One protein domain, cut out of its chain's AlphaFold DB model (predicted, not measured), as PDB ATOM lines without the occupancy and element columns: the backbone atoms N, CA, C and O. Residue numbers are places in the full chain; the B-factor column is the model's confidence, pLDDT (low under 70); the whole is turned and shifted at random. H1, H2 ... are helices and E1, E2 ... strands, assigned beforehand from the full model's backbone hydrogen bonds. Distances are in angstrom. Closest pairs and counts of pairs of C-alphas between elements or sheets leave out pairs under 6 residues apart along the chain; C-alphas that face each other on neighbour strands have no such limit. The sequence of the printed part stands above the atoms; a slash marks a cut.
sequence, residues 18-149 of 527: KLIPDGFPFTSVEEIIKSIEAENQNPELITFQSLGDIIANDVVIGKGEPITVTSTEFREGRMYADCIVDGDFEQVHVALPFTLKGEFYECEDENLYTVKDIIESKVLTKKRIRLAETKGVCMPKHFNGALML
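This is residues 18 to 149 of the 527 residues of an uncharacterized protein of Scyliorhinus torazame (UniProt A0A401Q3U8). The model has two lobes: a larger one in which a six-stranded sheet curls like part of a barrel round the start of one helix, H1, and a smaller one made of the strand pair E1 and E10, the helix H2 and the winding end of the printed part. A small hairpin, E4 and E5, lies by strand E8 of the large sheet, and residues 21 to 25 and 107 to 114 run between the lobes. The printed part has 132 residues with two named helices and ten named strands, in the order E1 E2 H1 E3 E4 E5 E6 E7 E8 E9 H2 E10, class mixed. The large sheet's order is E2 E9 E3 E6 E7 E8, antiparallel throughout. The whole is only just compact, close to loose, with a radius of gyration of the C-alphas of 16.6 A and spans of 54 by 31 by 23 A.

Begin with E6, residues 66 to 75, E7, residues 78 to 86, and E8, residues 91 to 97: they form a meander, each strand the antiparallel neighbour of the one before, through two hairpins. Look for N 73 and O 80, 2.8 A apart, and N 83 and O 94, 2.8 A. E6 bends by 68 degrees at residue 71, and its other neighbour is E3, residues 47 to 50, with N 48 and O 67 at 2.8 A. E9, residues 101 to 106, is staggered: 104 to 106 pair with E3, N 49 and O 105 at 2.8 A, and 101 to 104 with E2, residues 26 to 28, N 26 and O 104 at 2.8 A. H1, residues 29 to 38, is on this strongly twisted sheet and stands up from it at 46 degrees, its height over the sheet 7.7 A; E2, H1 and E3 form a split strand-helix-strand unit, E9 between its strands, with a right-handed crossover. E4, residues 54 to 56, and E5, residues 59 to 61, form a hairpin, N 54 and O 61 at 2.9 A; the closest C-alphas of E4 and E8 are Ala 56 and Leu 96, 6.6 A apart. E1, residues 18 to 20, is antiparallel to E10, residues 128 to 131, with N 18 and O 130 at 2.8 A. H2, residues 115 to 120, is not on the large sheet and is apart from E1. In H1 and H2 every O i to N i+4 pair is within hydrogen-bond range.

Find C-alpha 18 at (177.655, 171.134, 158.925), where E1 begins. H1 starts at C-alpha 29, (181.511, 167.950, 135.142), and measures 14.2 A. E6 is 24.0 A long, E7 25.0 A, E8 19.0 A and E9 15.1 A. E10 ends at C-alpha 131, (176.344, 168.838, 164.648).

The C-alphas farthest apart, of Glu 76 and Cys 138, are 56.6 A from each other. The printed part has no cut and no long link; residues 132 to 149 hold no named element. The mean pLDDT of the printed part is 78.5, with 27 residues under 70, among them 37 to 45 and 133 to 144.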
ATOM      1  N   LYS A  18     176.864 171.162 160.156       85.81
ATOM      2  CA  LYS A  18     177.655 171.134 158.925       85.81
ATOM      3  C   LYS A  18     177.129 170.046 158.003       85.81
ATOM      4  O   LYS A  18     176.720 168.983 158.485       85.81
ATOM      5  N   LEU A  19     177.176 170.299 156.700       82.94
ATOM      6  CA  LEU A  19     176.887 169.289 155.689       82.94
ATOM      7  C   LEU A  19     178.003 168.244 155.669       82.94
ATOM      8  O   LEU A  19     179.169 168.536 155.931       82.94
ATOM      9  N   ILE A  20     177.623 167.002 155.405       80.50
ATOM     10  CA  ILE A  20     178.547 165.910 155.137       80.50
ATOM     11  C   ILE A  20     178.474 165.660 153.629       80.50
ATOM     12  O   ILE A  20     177.383 165.322 153.158       80.50
ATOM     13  N   PRO A  21     179.590 165.806 152.893       75.00
ATOM     14  CA  PRO A  21     179.636 165.535 151.463       75.00
ATOM     15  C   PRO A  21     179.113 164.140 151.136       75.00
ATOM     16  O   PRO A  21     179.338 163.177 151.886       75.00
ATOM     17  N   ASP A  22     178.435 164.013 149.999       68.88
ATOM     18  CA  ASP A  22     178.012 162.704 149.525       68.88
ATOM     19  C   ASP A  22     179.256 161.865 149.192       68.88
ATOM     20  O   ASP A  22     180.111 162.247 148.400       68.88
ATOM     21  N   GLY A  23     179.390 160.696 149.826       66.62
ATOM     22  CA  GLY A  23     180.589 159.853 149.713       66.62
ATOM     23  C   GLY A  23     180.788 159.176 148.348       66.62
ATOM     24  O   GLY A  23     181.648 158.302 148.231       66.62
ATOM     25  N   PHE A  24     179.984 159.522 147.340       76.44
ATOM     26  CA  PHE A  24     180.051 158.969 145.990       76.44
ATOM     27  C   PHE A  24     180.646 160.004 145.028       76.44
ATOM     28  O   PHE A  24     180.204 161.150 145.046       76.44
ATOM     29  N   PRO A  25     181.619 159.623 144.180       84.69
ATOM     30  CA  PRO A  25     182.196 160.553 143.222       84.69
ATOM     31  C   PRO A  25     181.218 160.875 142.092       84.69
ATOM     32  O   PRO A  25     180.587 159.969 141.539       84.69
ATOM     33  N   PHE A  26     181.183 162.135 141.671       86.56
ATOM     34  CA  PHE A  26     180.670 162.503 140.357       86.56
ATOM     35  C   PHE A  26     181.645 162.017 139.284       86.56
ATOM     36  O   PHE A  26     182.864 162.096 139.444       86.56
ATOM     37  N   THR A  27     181.103 161.533 138.170       89.56
ATOM     38  CA  THR A  27     181.872 160.922 137.075       89.56
ATOM     39  C   THR A  27     182.223 161.904 135.954       89.56
ATOM     40  O   THR A  27     183.034 161.602 135.070       89.56
ATOM     41  N   SER A  28     181.594 163.081 135.953       91.12
ATOM     42  CA  SER A  28     181.816 164.136 134.964       91.12
ATOM     43  C   SER A  28     181.405 165.510 135.481       91.12
ATOM     44  O   SER A  28     180.562 165.612 136.369       91.12
ATOM     45  N   VAL A  29     181.940 166.567 134.863       89.56
ATOM     46  CA  VAL A  29     181.511 167.950 135.142       89.56
ATOM     47  C   VAL A  29     180.029 168.139 134.814       89.56
ATOM     48  O   VAL A  29     179.316 168.788 135.567       89.56
ATOM     49  N   GLU A  30     179.524 167.514 133.745       89.44
ATOM     50  CA  GLU A  30     178.092 167.539 133.415       89.44
ATOM     51  C   GLU A  30     177.206 167.009 134.556       89.44
ATOM     52  O   GLU A  30     176.123 167.539 134.791       89.44
ATOM     53  N   GLU A  31     177.651 165.971 135.266       86.19
ATOM     54  CA  GLU A  31     176.915 165.400 136.400       86.19
ATOM     55  C   GLU A  31     176.859 166.371 137.585       86.19
ATOM     56  O   GLU A  31     175.788 166.546 138.162       86.19
ATOM     57  N   ILE A  32     177.969 167.065 137.863       85.50
ATOM     58  CA  ILE A  32     178.063 168.115 138.891       85.50
ATOM     59  C   ILE A  32     177.117 169.276 138.557       85.50
ATOM     60  O   ILE A  32     176.369 169.750 139.408       85.50
ATOM     61  N   ILE A  33     177.094 169.732 137.301       84.31
ATOM     62  CA  ILE A  33     176.185 170.814 136.897       84.31
ATOM     63  C   ILE A  33     174.723 170.370 136.983       84.31
ATOM     64  O   ILE A  33     173.879 171.118 137.468       84.31
ATOM     65  N   LYS A  34     174.405 169.139 136.569       81.06
ATOM     66  CA  LYS A  34     173.040 168.608 136.681       81.06
ATOM     67  C   LYS A  34     172.580 168.481 138.129       81.06
ATOM     68  O   LYS A  34     171.391 168.684 138.370       81.06
ATOM     69  N   SER A  35     173.469 168.173 139.079       74.81
ATOM     70  CA  SER A  35     173.108 168.227 140.499       74.81
ATOM     71  C   SER A  35     172.813 169.659 140.946       74.81
ATOM     72  O   SER A  35     171.782 169.865 141.574       74.81
ATOM     73  N   ILE A  36     173.595 170.661 140.516       71.25
ATOM     74  CA  ILE A  36     173.320 172.087 140.803       71.25
ATOM     75  C   ILE A  36     171.954 172.521 140.236       71.25
ATOM     76  O   ILE A  36     171.141 173.132 140.929       71.25
ATOM     77  N   GLU A  37     171.674 172.201 138.969       69.88
ATOM     78  CA  GLU A  37     170.456 172.635 138.269       69.88
ATOM     79  C   GLU A  37     169.189 171.927 138.775       69.88
ATOM     80  O   GLU A  37     168.128 172.547 138.880       69.88
ATOM     81  N   ALA A  38     169.276 170.639 139.127       59.34
ATOM     82  CA  ALA A  38     168.157 169.892 139.712       59.34
ATOM     83  C   ALA A  38     167.764 170.406 141.110       59.34
ATOM     84  O   ALA A  38     166.655 170.144 141.587       59.34
ATOM     85  N   GLU A  39     168.667 171.136 141.761       55.38
ATOM     86  CA  GLU A  39     168.546 171.595 143.137       55.38
ATOM     87  C   GLU A  39     167.906 172.992 143.280       55.38
ATOM     88  O   GLU A  39     167.557 173.364 144.398       55.38
ATOM     89  N   ASN A  40     167.630 173.722 142.180       48.47
ATOM     90  CA  ASN A  40     166.924 175.025 142.169       48.47
ATOM     91  C   ASN A  40     167.408 175.987 143.281       48.47
ATOM     92  O   ASN A  40     166.607 176.615 143.982       48.47
ATOM     93  N   GLN A  41     168.724 176.066 143.480       48.28
ATOM     94  CA  GLN A  41     169.315 176.881 144.536       48.28
ATOM     95  C   GLN A  41     169.469 178.355 144.114       48.28
ATOM     96  O   GLN A  41     169.638 178.676 142.936       48.28
ATOM     97  N   ASN A  42     169.482 179.255 145.105       44.69
ATOM     98  CA  ASN A  42     170.351 180.436 145.034       44.69
ATOM     99  C   ASN A  42     171.788 179.928 144.817       44.69
ATOM    100  O   ASN A  42     172.146 178.950 145.461       44.69
ATOM    101  N   PRO A  43     172.607 180.536 143.947       44.78
ATOM    102  CA  PRO A  43     173.902 179.986 143.558       44.78
ATOM    103  C   PRO A  43     174.939 180.177 144.677       44.78
ATOM    104  O   PRO A  43     175.837 181.007 144.567       44.78
ATOM    105  N   GLU A  44     174.809 179.443 145.778       53.81
ATOM    106  CA  GLU A  44     175.953 179.155 146.633       53.81
ATOM    107  C   GLU A  44     176.755 178.065 145.922       53.81
ATOM    108  O   GLU A  44     176.244 177.017 145.526       53.81
ATOM    109  N   LEU A  45     177.987 178.424 145.586       62.75
ATOM    110  CA  LEU A  45     178.793 177.767 144.574       62.75
ATOM    111  C   LEU A  45     179.198 176.368 145.067       62.75
ATOM    112  O   LEU A  45     179.870 176.253 146.092       62.75
ATOM    113  N   ILE A  46     178.836 175.301 144.344       70.81
ATOM    114  CA  ILE A  46     179.355 173.967 144.675       70.81
ATOM    115  C   ILE A  46     180.862 173.964 144.431       70.81
ATOM    116  O   ILE A  46     181.330 174.246 143.322       70.81
ATOM    117  N   THR A  47     181.594 173.610 145.484       82.00
ATOM    118  CA  THR A  47     183.039 173.405 145.449       82.00
ATOM    119  C   THR A  47     183.319 171.908 145.413       82.00
ATOM    120  O   THR A  47     182.823 171.155 146.251       82.00
ATOM    121  N   PHE A  48     184.098 171.458 144.438       87.94
ATOM    122  CA  PHE A  48     184.474 170.061 144.266       87.94
ATOM    123  C   PHE A  48     185.976 169.924 144.032       87.94
ATOM    124  O   PHE A  48     186.647 170.871 143.646       87.94
ATOM    125  N   GLN A  49     186.509 168.727 144.226       89.44
ATOM    126  CA  GLN A  49     187.919 168.413 144.008       89.44
ATOM    127  C   GLN A  49     188.054 167.128 143.192       89.44
ATOM    128  O   GLN A  49     187.212 166.232 143.283       89.44
ATOM    129  N   SER A  50     189.120 167.010 142.402       89.94
ATOM    130  CA  SER A  50     189.406 165.787 141.640       89.94
ATOM    131  C   SER A  50     190.453 164.909 142.323       89.94
ATOM    132  O   SER A  50     191.402 165.405 142.931       89.94
ATOM    133  N   LEU A  51     190.311 163.584 142.196       86.31
ATOM    134  CA  LEU A  51     191.323 162.620 142.651       86.31
ATOM    135  C   LEU A  51     192.554 162.515 141.740       86.31
ATOM    136  O   LEU A  51     193.529 161.861 142.129       86.31
ATOM    137  N   GLY A  52     192.526 163.134 140.562       85.94
ATOM    138  CA  GLY A  52     193.658 163.223 139.646       85.94
ATOM    139  C   GLY A  52     193.858 164.651 139.151       85.94
ATOM    140  O   GLY A  52     192.996 165.503 139.343       85.94
ATOM    141  N   ASP A  53     194.995 164.893 138.507       88.44
ATOM    142  CA  ASP A  53     195.292 166.202 137.929       88.44
ATOM    143  C   ASP A  53     194.395 166.458 136.708       88.44
ATOM    144  O   ASP A  53     194.199 165.575 135.862       88.44
ATOM    145  N   ILE A  54     193.865 167.675 136.595       88.81
ATOM    146  CA  ILE A  54     193.060 168.113 135.451       88.81
ATOM    147  C   ILE A  54     193.904 169.048 134.596       88.81
ATOM    148  O   ILE A  54     194.460 170.024 135.088       88.81
ATOM    149  N   ILE A  55     193.954 168.787 133.291       85.50
ATOM    150  CA  ILE A  55     194.621 169.666 132.328       85.50
ATOM    151  C   ILE A  55     193.542 170.378 131.515       85.50
ATOM    152  O   ILE A  55     192.833 169.742 130.731       85.50
ATOM    153  N   ALA A  56     193.417 171.692 131.695       81.00
ATOM    154  CA  ALA A  56     192.439 172.522 130.999       81.00
ATOM    155  C   ALA A  56     193.081 173.841 130.544       81.00
ATOM    156  O   ALA A  56     193.570 174.606 131.364       81.00
ATOM    157  N   ASN A  57     193.060 174.120 129.234       69.56
ATOM    158  CA  ASN A  57     193.561 175.370 128.633       69.56
ATOM    159  C   ASN A  57     194.972 175.777 129.110       69.56
ATOM    160  O   ASN A  57     195.178 176.910 129.532       69.56
ATOM    161  N   ASP A  58     195.924 174.839 129.071       73.31
ATOM    162  CA  ASP A  58     197.318 175.009 129.528       73.31
ATOM    163  C   ASP A  58     197.495 175.291 131.036       73.31
ATOM    164  O   ASP A  58     198.614 175.524 131.497       73.31
ATOM    165  N   VAL A  59     196.419 175.194 131.822       81.31
ATOM    166  CA  VAL A  59     196.437 175.201 133.288       81.31
ATOM    167  C   VAL A  59     196.342 173.760 133.790       81.31
ATOM    168  O   VAL A  59     195.503 172.978 133.334       81.31
ATOM    169  N   VAL A  60     197.222 173.406 134.726       86.06
ATOM    170  CA  VAL A  60     197.181 172.127 135.439       86.06
ATOM    171  C   VAL A  60     196.582 172.389 136.812       86.06
ATOM    172  O   VAL A  60     197.195 173.087 137.611       86.06
ATOM    173  N   ILE A  61     195.394 171.843 137.053       87.75
ATOM    174  CA  ILE A  61     194.753 171.826 138.366       87.75
ATOM    175  C   ILE A  61     195.238 170.561 139.065       87.75
ATOM    176  O   ILE A  61     195.019 169.450 138.568       87.75
ATOM    177  N   GLY A  62     195.941 170.734 140.175       84.62
ATOM    178  CA  GLY A  62     196.480 169.642 140.964       84.62
ATOM    179  C   GLY A  62     195.380 168.797 141.602       84.62
ATOM    180  O   GLY A  62     194.299 169.273 141.953       84.62
ATOM    181  N   LYS A  63     195.666 167.510 141.791       88.50
ATOM    182  CA  LYS A  63     194.833 166.623 142.604       88.50
ATOM    183  C   LYS A  63     194.501 167.263 143.961       88.50
ATOM    184  O   LYS A  63     195.402 167.605 144.724       88.50
ATOM    185  N   GLY A  64     193.216 167.267 144.311       84.25
ATOM    186  CA  GLY A  64     192.726 167.770 145.597       84.25
ATOM    187  C   GLY A  64     192.603 169.291 145.686       84.25
ATOM    188  O   GLY A  64     192.207 169.780 146.738       84.25
ATOM    189  N   GLU A  65     192.911 170.035 144.620       87.56
ATOM    190  CA  GLU A  65     192.635 171.471 144.592       87.56
ATOM    191  C   GLU A  65     191.116 171.716 144.506       87.56
ATOM    192  O   GLU A  65     190.435 171.058 143.708       87.56
ATOM    193  N   PRO A  66     190.567 172.626 145.333       88.44
ATOM    194  CA  PRO A  66     189.151 172.969 145.319       88.44
ATOM    195  C   PRO A  66     188.788 173.796 144.078       88.44
ATOM    196  O   PRO A  66     189.450 174.775 143.730       88.44
ATOM    197  N   ILE A  67     187.703 173.392 143.421       89.56
ATOM    198  CA  ILE A  67     187.182 173.957 142.178       89.56
ATOM    199  C   ILE A  67     185.730 174.365 142.405       89.56
ATOM    200  O   ILE A  67     184.873 173.532 142.692       89.56
ATOM    201  N   THR A  68     185.447 175.642 142.212       88.06
ATOM    202  CA  THR A  68     184.162 176.266 142.514       88.06
ATOM    203  C   THR A  68     183.469 176.674 141.221       88.06
ATOM    204  O   THR A  68     183.987 177.506 140.478       88.06
ATOM    205  N   VAL A  69     182.298 176.102 140.921       86.69
ATOM    206  CA  VAL A  69     181.547 176.432 139.692       86.69
ATOM    207  C   VAL A  69     180.859 177.783 139.836       86.69
ATOM    208  O   VAL A  69     180.008 177.933 140.704       86.69
ATOM    209  N   THR A  70     181.146 178.734 138.945       82.81
ATOM    210  CA  THR A  70     180.540 180.078 138.966       82.81
ATOM    211  C   THR A  70     179.407 180.266 137.971       82.81
ATOM    212  O   THR A  70     178.418 180.930 138.276       82.81
ATOM    213  N   SER A  71     179.544 179.718 136.767       84.06
ATOM    214  CA  SER A  71     178.566 179.879 135.686       84.06
ATOM    215  C   SER A  71     178.713 178.781 134.641       84.06
ATOM    216  O   SER A  71     179.672 178.011 134.652       84.06
ATOM    217  N   THR A  72     177.754 178.699 133.722       87.56
ATOM    218  CA  THR A  72     177.810 177.808 132.562       87.56
ATOM    219  C   THR A  72     177.741 178.630 131.277       87.56
ATOM    220  O   THR A  72     176.972 179.586 131.178       87.56
ATOM    221  N   GLU A  73     178.547 178.271 130.277       87.81
ATOM    222  CA  GLU A  73     178.596 178.964 128.989       87.81
ATOM    223  C   GLU A  73     178.629 177.979 127.813       87.81
ATOM    224  O   GLU A  73     179.287 176.937 127.848       87.81
ATOM    225  N   PHE A  74     177.933 178.327 126.728       87.94
ATOM    226  CA  PHE A  74     177.977 177.593 125.467       87.94
ATOM    227  C   PHE A  74     178.954 178.260 124.492       87.94
ATOM    228  O   PHE A  74     178.680 179.342 123.972       87.94
ATOM    229  N   ARG A  75     180.076 177.593 124.196       85.56
ATOM    230  CA  ARG A  75     181.125 178.081 123.286       85.56
ATOM    231  C   ARG A  75     181.396 177.043 122.196       85.56
ATOM    232  O   ARG A  75     181.566 175.860 122.480       85.56
ATOM    233  N   GLU A  76     181.419 177.478 120.935       80.88
ATOM    234  CA  GLU A  76     181.786 176.645 119.770       80.88
ATOM    235  C   GLU A  76     181.045 175.292 119.665       80.88
ATOM    236  O   GLU A  76     181.612 174.269 119.280       80.88
ATOM    237  N   GLY A  77     179.754 175.257 120.012       82.81
ATOM    238  CA  GLY A  77     178.958 174.030 119.927       82.81
ATOM    239  C   GLY A  77     179.093 173.084 121.129       82.81
ATOM    240  O   GLY A  77     178.578 171.968 121.069       82.81
ATOM    241  N   ARG A  78     179.786 173.493 122.201       87.38
ATOM    242  CA  ARG A  78     180.002 172.704 123.425       87.38
ATOM    243  C   ARG A  78     179.677 173.523 124.678       87.38
ATOM    244  O   ARG A  78     179.843 174.739 124.691       87.38
ATOM    245  N   MET A  79     179.221 172.841 125.727       89.44
ATOM    246  CA  MET A  79     178.971 173.439 127.045       89.44
ATOM    247  C   MET A  79     180.234 173.392 127.909       89.44
ATOM    248  O   MET A  79     180.909 172.357 127.976       89.44
ATOM    249  N   TYR A  80     180.515 174.499 128.585       91.25
ATOM    250  CA  TYR A  80     181.595 174.664 129.550       91.25
ATOM    251  C   TYR A  80     181.036 175.191 130.872       91.25
ATOM    252  O   TYR A  80     180.059 175.937 130.891       91.25
ATOM    253  N   ALA A  81     181.656 174.785 131.972       89.75
ATOM    254  CA  ALA A  81     181.475 175.375 133.286       89.75
ATOM    255  C   ALA A  81     182.630 176.352 133.517       89.75
ATOM    256  O   ALA A  81     183.791 175.951 133.428       89.75
ATOM    257  N   ASP A  82     182.330 177.619 133.785       89.44
ATOM    258  CA  ASP A  82     183.336 178.543 134.295       89.44
ATOM    259  C   ASP A  82     183.522 178.251 135.783       89.44
ATOM    260  O   ASP A  82     182.555 178.113 136.540       89.44
ATOM    261  N   CYS A  83     184.774 178.093 136.187       89.31
ATOM    262  CA  CYS A  83     185.152 177.688 137.527       89.31
ATOM    263  C   CYS A  83     186.266 178.584 138.063       89.31
ATOM    264  O   CYS A  83     187.100 179.086 137.305       89.31
ATOM    265  N   ILE A  84     186.296 178.746 139.381       88.38
ATOM    266  CA  ILE A  84     187.410 179.335 140.123       88.38
ATOM    267  C   ILE A  84     188.130 178.201 140.843       88.38
ATOM    268  O   ILE A  84     187.490 177.385 141.497       88.38
ATOM    269  N   VAL A  85     189.448 178.142 140.705       87.12
ATOM    270  CA  VAL A  85     190.310 177.214 141.437       87.12
ATOM    271  C   VAL A  85     191.023 178.005 142.523       87.12
ATOM    272  O   VAL A  85     191.770 178.938 142.209       87.12
ATOM    273  N   ASP A  86     190.775 177.657 143.784       75.75
ATOM    274  CA  ASP A  86     191.430 178.279 144.937       75.75
ATOM    275  C   ASP A  86     192.750 177.543 145.227       75.75
ATOM    276  O   ASP A  86     192.772 176.519 145.911       75.75
ATOM    277  N   GLY A  87     193.859 178.041 144.668       66.62
ATOM    278  CA  GLY A  87     195.207 177.532 144.946       66.62
ATOM    279  C   GLY A  87     195.868 178.201 146.160       66.62
ATOM    280  O   GLY A  87     195.383 179.204 146.678       66.62
ATOM    281  N   ASP A  88     197.037 177.696 146.578       57.56
ATOM    282  CA  ASP A  88     197.771 178.169 147.773       57.56
ATOM    283  C   ASP A  88     198.162 179.667 147.749       57.56
ATOM    284  O   ASP A  88     198.469 180.243 148.796       57.56
ATOM    285  N   PHE A  89     198.182 180.308 146.572       58.47
ATOM    286  CA  PHE A  89     198.684 181.680 146.409       58.47
ATOM    287  C   PHE A  89     197.787 182.608 145.571       58.47
ATOM    288  O   PHE A  89     197.781 183.808 145.842       58.47
ATOM    289  N   GLU A  90     197.033 182.102 144.585       72.88
ATOM    290  CA  GLU A  90     196.149 182.905 143.721       72.88
ATOM    291  C   GLU A  90     194.910 182.111 143.263       72.88
ATOM    292  O   GLU A  90     194.964 180.891 143.111       72.88
ATOM    293  N   GLN A  91     193.809 182.828 143.011       82.62
ATOM    294  CA  GLN A  91     192.597 182.278 142.399       82.62
ATOM    295  C   GLN A  91     192.741 182.244 140.877       82.62
ATOM    296  O   GLN A  91     193.008 183.274 140.253       82.62
ATOM    297  N   VAL A  92     192.524 181.079 140.267       85.62
ATOM    298  CA  VAL A  92     192.634 180.909 138.813       85.62
ATOM    299  C   VAL A  92     191.265 180.621 138.211       85.62
ATOM    300  O   VAL A  92     190.573 179.695 138.622       85.62
ATOM    301  N   HIS A  93     190.878 181.396 137.198       87.69
ATOM    302  CA  HIS A  93     189.656 181.145 136.439       87.69
ATOM    303  C   HIS A  93     189.916 180.121 135.331       87.69
ATOM    304  O   HIS A  93     190.774 180.332 134.471       87.69
ATOM    305  N   VAL A  94     189.146 179.035 135.319       89.94
ATOM    306  CA  VAL A  94     189.275 177.943 134.348       89.94
ATOM    307  C   VAL A  94     187.904 177.595 133.775       89.94
ATOM    308  O   VAL A  94     186.921 177.522 134.499       89.94
ATOM    309  N   ALA A  95     187.835 177.346 132.466       90.44
ATOM    310  CA  ALA A  95     186.630 176.837 131.815       90.44
ATOM    311  C   ALA A  95     186.753 175.321 131.600       90.44
ATOM    312  O   ALA A  95     187.554 174.870 130.775       90.44
ATOM    313  N   LEU A  96     185.957 174.534 132.325       91.38
ATOM    314  CA  LEU A  96     185.957 173.074 132.250       91.38
ATOM    315  C   LEU A  96     184.854 172.579 131.303       91.38
ATOM    316  O   LEU A  96     183.689 172.934 131.478       91.38
ATOM    317  N   PRO A  97     185.164 171.750 130.289       91.12
ATOM    318  CA  PRO A  97     184.137 171.229 129.395       91.12
ATOM    319  C   PRO A  97     183.227 170.247 130.136       91.12
ATOM    320  O   PRO A  97     183.707 169.400 130.885       91.12
ATOM    321  N   PHE A  98     181.926 170.268 129.844       91.75
ATOM    322  CA  PHE A  98     180.960 169.323 130.434       91.75
ATOM    323  C   PHE A  98     181.336 167.858 130.161       91.75
ATOM    324  O   PHE A  98     181.089 166.975 130.977       91.75
ATOM    325  N   THR A  99     181.993 167.598 129.026       88.69
ATOM    326  CA  THR A  99     182.473 166.264 128.640       88.69
ATOM    327  C   THR A  99     183.695 165.791 129.432       88.69
ATOM    328  O   THR A  99     184.150 164.669 129.198       88.69
ATOM    329  N   LEU A 100     184.271 166.624 130.307       90.94
ATOM    330  CA  LEU A 100     185.383 166.236 131.167       90.94
ATOM    331  C   LEU A 100     184.918 165.145 132.133       90.94
ATOM    332  O   LEU A 100     184.014 165.355 132.942       90.94
ATOM    333  N   LYS A 101     185.559 163.978 132.034       91.25
ATOM    334  CA  LYS A 101     185.331 162.833 132.916       91.25
ATOM    335  C   LYS A 101     186.434 162.743 133.957       91.25
ATOM    336  O   LYS A 101     187.590 163.021 133.650       91.25
ATOM    337  N   GLY A 102     186.073 162.297 135.147       88.38
ATOM    338  CA  GLY A 102     186.984 162.152 136.274       88.38
ATOM    339  C   GLY A 102     186.239 161.646 137.498       88.38
ATOM    340  O   GLY A 102     185.026 161.475 137.453       88.38
ATOM    341  N   GLU A 103     186.973 161.394 138.576       90.00
ATOM    342  CA  GLU A 103     186.387 161.133 139.890       90.00
ATOM    343  C   GLU A 103     186.441 162.434 140.687       90.00
ATOM    344  O   GLU A 103     187.518 162.866 141.115       90.00
ATOM    345  N   PHE A 104     185.285 163.082 140.822       89.56
ATOM    346  CA  PHE A 104     185.142 164.363 141.506       89.56
ATOM    347  C   PHE A 104     184.351 164.192 142.798       89.56
ATOM    348  O   PHE A 104     183.326 163.517 142.808       89.56
ATOM    349  N   TYR A 105     184.800 164.825 143.873       86.25
ATOM    350  CA  TYR A 105     184.154 164.776 145.182       86.25
ATOM    351  C   TYR A 105     183.748 166.176 145.614       86.25
ATOM    352  O   TYR A 105     184.519 167.115 145.435       86.25
ATOM    353  N   GLU A 106     182.560 166.302 146.198       84.38
ATOM    354  CA  GLU A 106     182.114 167.529 146.857       84.38
ATOM    355  C   GLU A 106     183.046 167.838 148.043       84.38
ATOM    356  O   GLU A 106     183.383 166.948 148.831       84.38
ATOM    357  N   CYS A 107     183.515 169.081 148.134       79.69
ATOM    358  CA  CYS A 107     184.337 169.539 149.249       79.69
ATOM    359  C   CYS A 107     183.472 169.732 150.503       79.69
ATOM    360  O   CYS A 107     182.276 170.004 150.409       79.69
ATOM    361  N   GLU A 108     184.070 169.596 151.691       74.56
ATOM    362  CA  GLU A 108     183.370 169.971 152.924       74.56
ATOM    363  C   GLU A 108     183.090 171.475 152.917       74.56
ATOM    364  O   GLU A 108     184.001 172.280 152.735       74.56
ATOM    365  N   ASP A 109     181.829 171.838 153.137       71.62
ATOM    366  CA  ASP A 109     181.447 173.228 153.328       71.62
ATOM    367  C   ASP A 109     181.809 173.692 154.754       71.62
ATOM    368  O   ASP A 109     181.578 172.992 155.750       71.62
ATOM    369  N   GLU A 110     182.376 174.893 154.858       70.19
ATOM    370  CA  GLU A 110     182.662 175.554 156.131       70.19
ATOM    371  C   GLU A 110     181.450 176.299 156.706       70.19
ATOM    372  O   GLU A 110     181.473 176.702 157.876       70.19
ATOM    373  N   ASN A 111     180.375 176.438 155.926       76.69
ATOM    374  CA  ASN A 111     179.142 177.062 156.374       76.69
ATOM    375  C   ASN A 111     178.481 176.293 157.525       76.69
ATOM    376  O   ASN A 111     178.579 175.071 157.684       76.69
ATOM    377  N   LEU A 112     177.782 177.060 158.359       81.81
ATOM    378  CA  LEU A 112     177.028 176.571 159.501       81.81
ATOM    379  C   LEU A 112     175.542 176.804 159.256       81.81
ATOM    380  O   LEU A 112     175.116 177.941 159.079       81.81
ATOM    381  N   TYR A 113     174.764 175.729 159.320       82.00
ATOM    382  CA  TYR A 113     173.330 175.743 159.061       82.00
ATOM    383  C   TYR A 113     172.535 175.531 160.346       82.00
ATOM    384  O   TYR A 113     172.845 174.650 161.150       82.00
ATOM    385  N   THR A 114     171.472 176.298 160.538       85.25
ATOM    386  CA  THR A 114     170.472 176.041 161.579       85.25
ATOM    387  C   THR A 114     169.456 174.996 161.109       85.25
ATOM    388  O   THR A 114     169.332 174.709 159.918       85.25
ATOM    389  N   VAL A 115     168.666 174.433 162.035       85.38
ATOM    390  CA  VAL A 115     167.546 173.534 161.674       85.38
ATOM    391  C   VAL A 115     166.582 174.211 160.697       85.38
ATOM    392  O   VAL A 115     166.060 173.564 159.790       85.38
ATOM    393  N   LYS A 116     166.366 175.519 160.867       82.69
ATOM    394  CA  LYS A 116     165.486 176.308 160.012       82.69
ATOM    395  C   LYS A 116     166.028 176.403 158.585       82.69
ATOM    396  O   LYS A 116     165.284 176.091 157.661       82.69
ATOM    397  N   ASP A 117     167.311 176.731 158.427       82.50
ATOM    398  CA  ASP A 117     167.958 176.826 157.109       82.50
ATOM    399  C   ASP A 117     167.838 175.502 156.346       82.50
ATOM    400  O   ASP A 117     167.507 175.470 155.159       82.50
ATOM    401  N   ILE A 118     168.028 174.386 157.059       83.06
ATOM    402  CA  ILE A 118     167.945 173.051 156.470       83.06
ATOM    403  C   ILE A 118     166.517 172.729 156.028       83.06
ATOM    404  O   ILE A 118     166.334 172.251 154.915       83.06
ATOM    405  N   ILE A 119     165.507 172.985 156.867       81.12
ATOM    406  CA  ILE A 119     164.104 172.639 156.576       81.12
ATOM    407  C   ILE A 119     163.498 173.528 155.485       81.12
ATOM    408  O   ILE A 119     162.686 173.049 154.692       81.12
ATOM    409  N   GLU A 120     163.884 174.802 155.423       78.50
ATOM    410  CA  GLU A 120     163.435 175.720 154.370       78.50
ATOM    411  C   GLU A 120     164.049 175.368 153.003       78.50
ATOM    412  O   GLU A 120     163.456 175.670 151.962       78.50
ATOM    413  N   SER A 121     165.176 174.645 152.984       72.69
ATOM    414  CA  SER A 121     165.810 174.156 151.761       72.69
ATOM    415  C   SER A 121     165.409 172.719 151.400       72.69
ATOM    416  O   SER A 121     165.742 171.730 152.061       72.69
ATOM    417  N   LYS A 122     164.770 172.563 150.234       70.06
ATOM    418  CA  LYS A 122     164.446 171.244 149.648       70.06
ATOM    419  C   LYS A 122     165.676 170.378 149.353       70.06
ATOM    420  O   LYS A 122     165.527 169.177 149.118       70.06
ATOM    421  N   VAL A 123     166.855 170.991 149.312       70.00
ATOM    422  CA  VAL A 123     168.126 170.331 149.012       70.00
ATOM    423  C   VAL A 123     168.780 169.856 150.297       70.00
ATOM    424  O   VAL A 123     169.054 168.666 150.446       70.00
ATOM    425  N   LEU A 124     168.950 170.768 151.259       75.00
ATOM    426  CA  LEU A 124     169.632 170.475 152.518       75.00
ATOM    427  C   LEU A 124     168.886 169.405 153.328       75.00
ATOM    428  O   LEU A 124     169.521 168.577 153.972       75.00
ATOM    429  N   THR A 125     167.550 169.346 153.232       74.94
ATOM    430  CA  THR A 125     166.728 168.276 153.840       74.94
ATOM    431  C   THR A 125     167.098 166.857 153.391       74.94
ATOM    432  O   THR A 125     166.772 165.895 154.084       74.94
ATOM    433  N   LYS A 126     167.770 166.694 152.245       76.50
ATOM    434  CA  LYS A 126     168.207 165.389 151.724       76.50
ATOM    435  C   LYS A 126     169.683 165.092 151.983       76.50
ATOM    436  O   LYS A 126     170.119 163.980 151.696       76.50
ATOM    437  N   LYS A 127     170.444 166.058 152.496       78.00
ATOM    438  CA  LYS A 127     171.872 165.903 152.781       78.00
ATOM    439  C   LYS A 127     172.073 165.353 154.190       78.00
ATOM    440  O   LYS A 127     171.297 165.622 155.112       78.00
ATOM    441  N   ARG A 128     173.146 164.579 154.362       85.31
ATOM    442  CA  ARG A 128     173.604 164.149 155.685       85.31
ATOM    443  C   ARG A 128     174.254 165.327 156.387       85.31
ATOM    444  O   ARG A 128     175.009 166.073 155.776       85.31
ATOM    445  N   ILE A 129     173.996 165.467 157.678       85.38
ATOM    446  CA  ILE A 129     174.529 166.562 158.486       85.38
ATOM    447  C   ILE A 129     175.227 166.035 159.730       85.38
ATOM    448  O   ILE A 129     174.917 164.956 160.228       85.38
ATOM    449  N   ARG A 130     176.150 166.818 160.274       86.06
ATOM    450  CA  ARG A 130     176.732 166.601 161.604       86.06
ATOM    451  C   ARG A 130     176.568 167.855 162.439       86.06
ATOM    452  O   ARG A 130     176.638 168.961 161.914       86.06
ATOM    453  N   LEU A 131     176.367 167.694 163.741       84.44
ATOM    454  CA  LEU A 131     176.344 168.838 164.648       84.44
ATOM    455  C   LEU A 131     177.761 169.433 164.733       84.44
ATOM    456  O   LEU A 131     178.731 168.702 164.936       84.44
ATOM    457  N   ALA A 132     177.880 170.746 164.544       79.12
ATOM    458  CA  ALA A 132     179.160 171.438 164.561       79.12
ATOM    459  C   ALA A 132     179.743 171.439 165.983       79.12
ATOM    460  O   ALA A 132     179.069 171.817 166.946       79.12
ATOM    461  N   GLU A 133     181.005 171.028 166.124       67.25
ATOM    462  CA  GLU A 133     181.675 171.022 167.422       67.25
ATOM    463  C   GLU A 133     181.820 172.451 167.955       67.25
ATOM    464  O   GLU A 133     182.540 173.284 167.406       67.25
ATOM    465  N   THR A 134     181.155 172.736 169.071       57.06
ATOM    466  CA  THR A 134     181.385 173.965 169.832       57.06
ATOM    467  C   THR A 134     182.393 173.658 170.932       57.06
ATOM    468  O   THR A 134     182.144 172.812 171.797       57.06
ATOM    469  N   LYS A 135     183.555 174.326 170.910       48.88
ATOM    470  CA  LYS A 135     184.606 174.143 171.927       48.88
ATOM    471  C   LYS A 135     184.002 174.255 173.335       48.88
ATOM    472  O   LYS A 135     183.493 175.306 173.710       48.88
ATOM    473  N   GLY A 136     184.084 173.178 174.120       44.44
ATOM    474  CA  GLY A 136     183.653 173.148 175.524       44.44
ATOM    475  C   GLY A 136     182.242 172.613 175.798       44.44
ATOM    476  O   GLY A 136     181.863 172.543 176.966       44.44
ATOM    477  N   VAL A 137     181.480 172.188 174.782       48.62
ATOM    478  CA  VAL A 137     180.150 171.581 174.972       48.62
ATOM    479  C   VAL A 137     180.222 170.070 174.749       48.62
ATOM    480  O   VAL A 137     180.676 169.597 173.714       48.62
ATOM    481  N   CYS A 138     179.778 169.294 175.740       45.78
ATOM    482  CA  CYS A 138     179.658 167.844 175.602       45.78
ATOM    483  C   CYS A 138     178.480 167.533 174.667       45.78
ATOM    484  O   CYS A 138     177.336 167.872 174.984       45.78
ATOM    485  N   MET A 139     178.762 166.908 173.524       56.56
ATOM    486  CA  MET A 139     177.749 166.533 172.539       56.56
ATOM    487  C   MET A 139     176.735 165.577 173.184       56.56
ATOM    488  O   MET A 139     177.144 164.604 173.830       56.56
ATOM    489  N   PRO A 140     175.415 165.807 173.042       61.16
ATOM    490  CA  PRO A 140     174.445 164.840 173.525       61.16
ATOM    491  C   PRO A 140     174.681 163.507 172.809       61.16
ATOM    492  O   PRO A 140     174.942 163.484 171.609       61.16
ATOM    493  N   LYS A 141     174.566 162.384 173.527       58.66
ATOM    494  CA  LYS A 141     174.896 161.044 172.999       58.66
ATOM    495  C   LYS A 141     174.178 160.690 171.685       58.66
ATOM    496  O   LYS A 141     174.689 159.874 170.931       58.66
ATOM    497  N   HIS A 142     173.023 161.304 171.424       63.25
ATOM    498  CA  HIS A 142     172.211 161.112 170.217       63.25
ATOM    499  C   HIS A 142     172.759 161.820 168.962       63.25
ATOM    500  O   HIS A 142     172.325 161.503 167.865       63.25
ATOM    501  N   PHE A 143     173.718 162.742 169.101       68.75
ATOM    502  CA  PHE A 143     174.323 163.492 167.986       68.75
ATOM    503  C   PHE A 143     175.696 162.945 167.574       68.75
ATOM    504  O   PHE A 143     176.489 163.645 166.948       68.75
ATOM    505  N   ASN A 144     176.015 161.708 167.956       65.69
ATOM    506  CA  ASN A 144     177.283 161.094 167.593       65.69
ATOM    507  C   ASN A 144     177.187 160.468 166.191       65.69
ATOM    508  O   ASN A 144     176.758 159.324 166.061       65.69
ATOM    509  N   GLY A 145     177.575 161.219 165.157       74.50
ATOM    510  CA  GLY A 145     177.657 160.736 163.775       74.50
ATOM    511  C   GLY A 145     176.854 161.559 162.767       74.50
ATOM    512  O   GLY A 145     176.452 162.689 163.042       74.50
ATOM    513  N   ALA A 146     176.658 160.981 161.580       83.25
ATOM    514  CA  ALA A 146     175.856 161.566 160.512       83.25
ATOM    515  C   ALA A 146     174.358 161.458 160.828       83.25
ATOM    516  O   ALA A 146     173.871 160.392 161.201       83.25
ATOM    517  N   LEU A 147     173.633 162.553 160.634       85.06
ATOM    518  CA  LEU A 147     172.198 162.682 160.850       85.06
ATOM    519  C   LEU A 147     171.498 162.997 159.530       85.06
ATOM    520  O   LEU A 147     172.078 163.608 158.635       85.06
ATOM    521  N   MET A 148     170.233 162.608 159.436       85.00
ATOM    522  CA  MET A 148     169.320 162.986 158.359       85.00
ATOM    523  C   MET A 148     168.089 163.613 159.000       85.00
ATOM    524  O   MET A 148     167.505 163.017 159.906       85.00
ATOM    525  N   LEU A 149     167.699 164.808 158.557       84.19
ATOM    526  CA  LEU A 149     166.491 165.459 159.060       84.19
ATOM    527  C   LEU A 149     165.302 165.099 158.173       84.19
ATOM    528  O   LEU A 149     165.249 165.467 157.005       84.19
TER     529      LEU A 149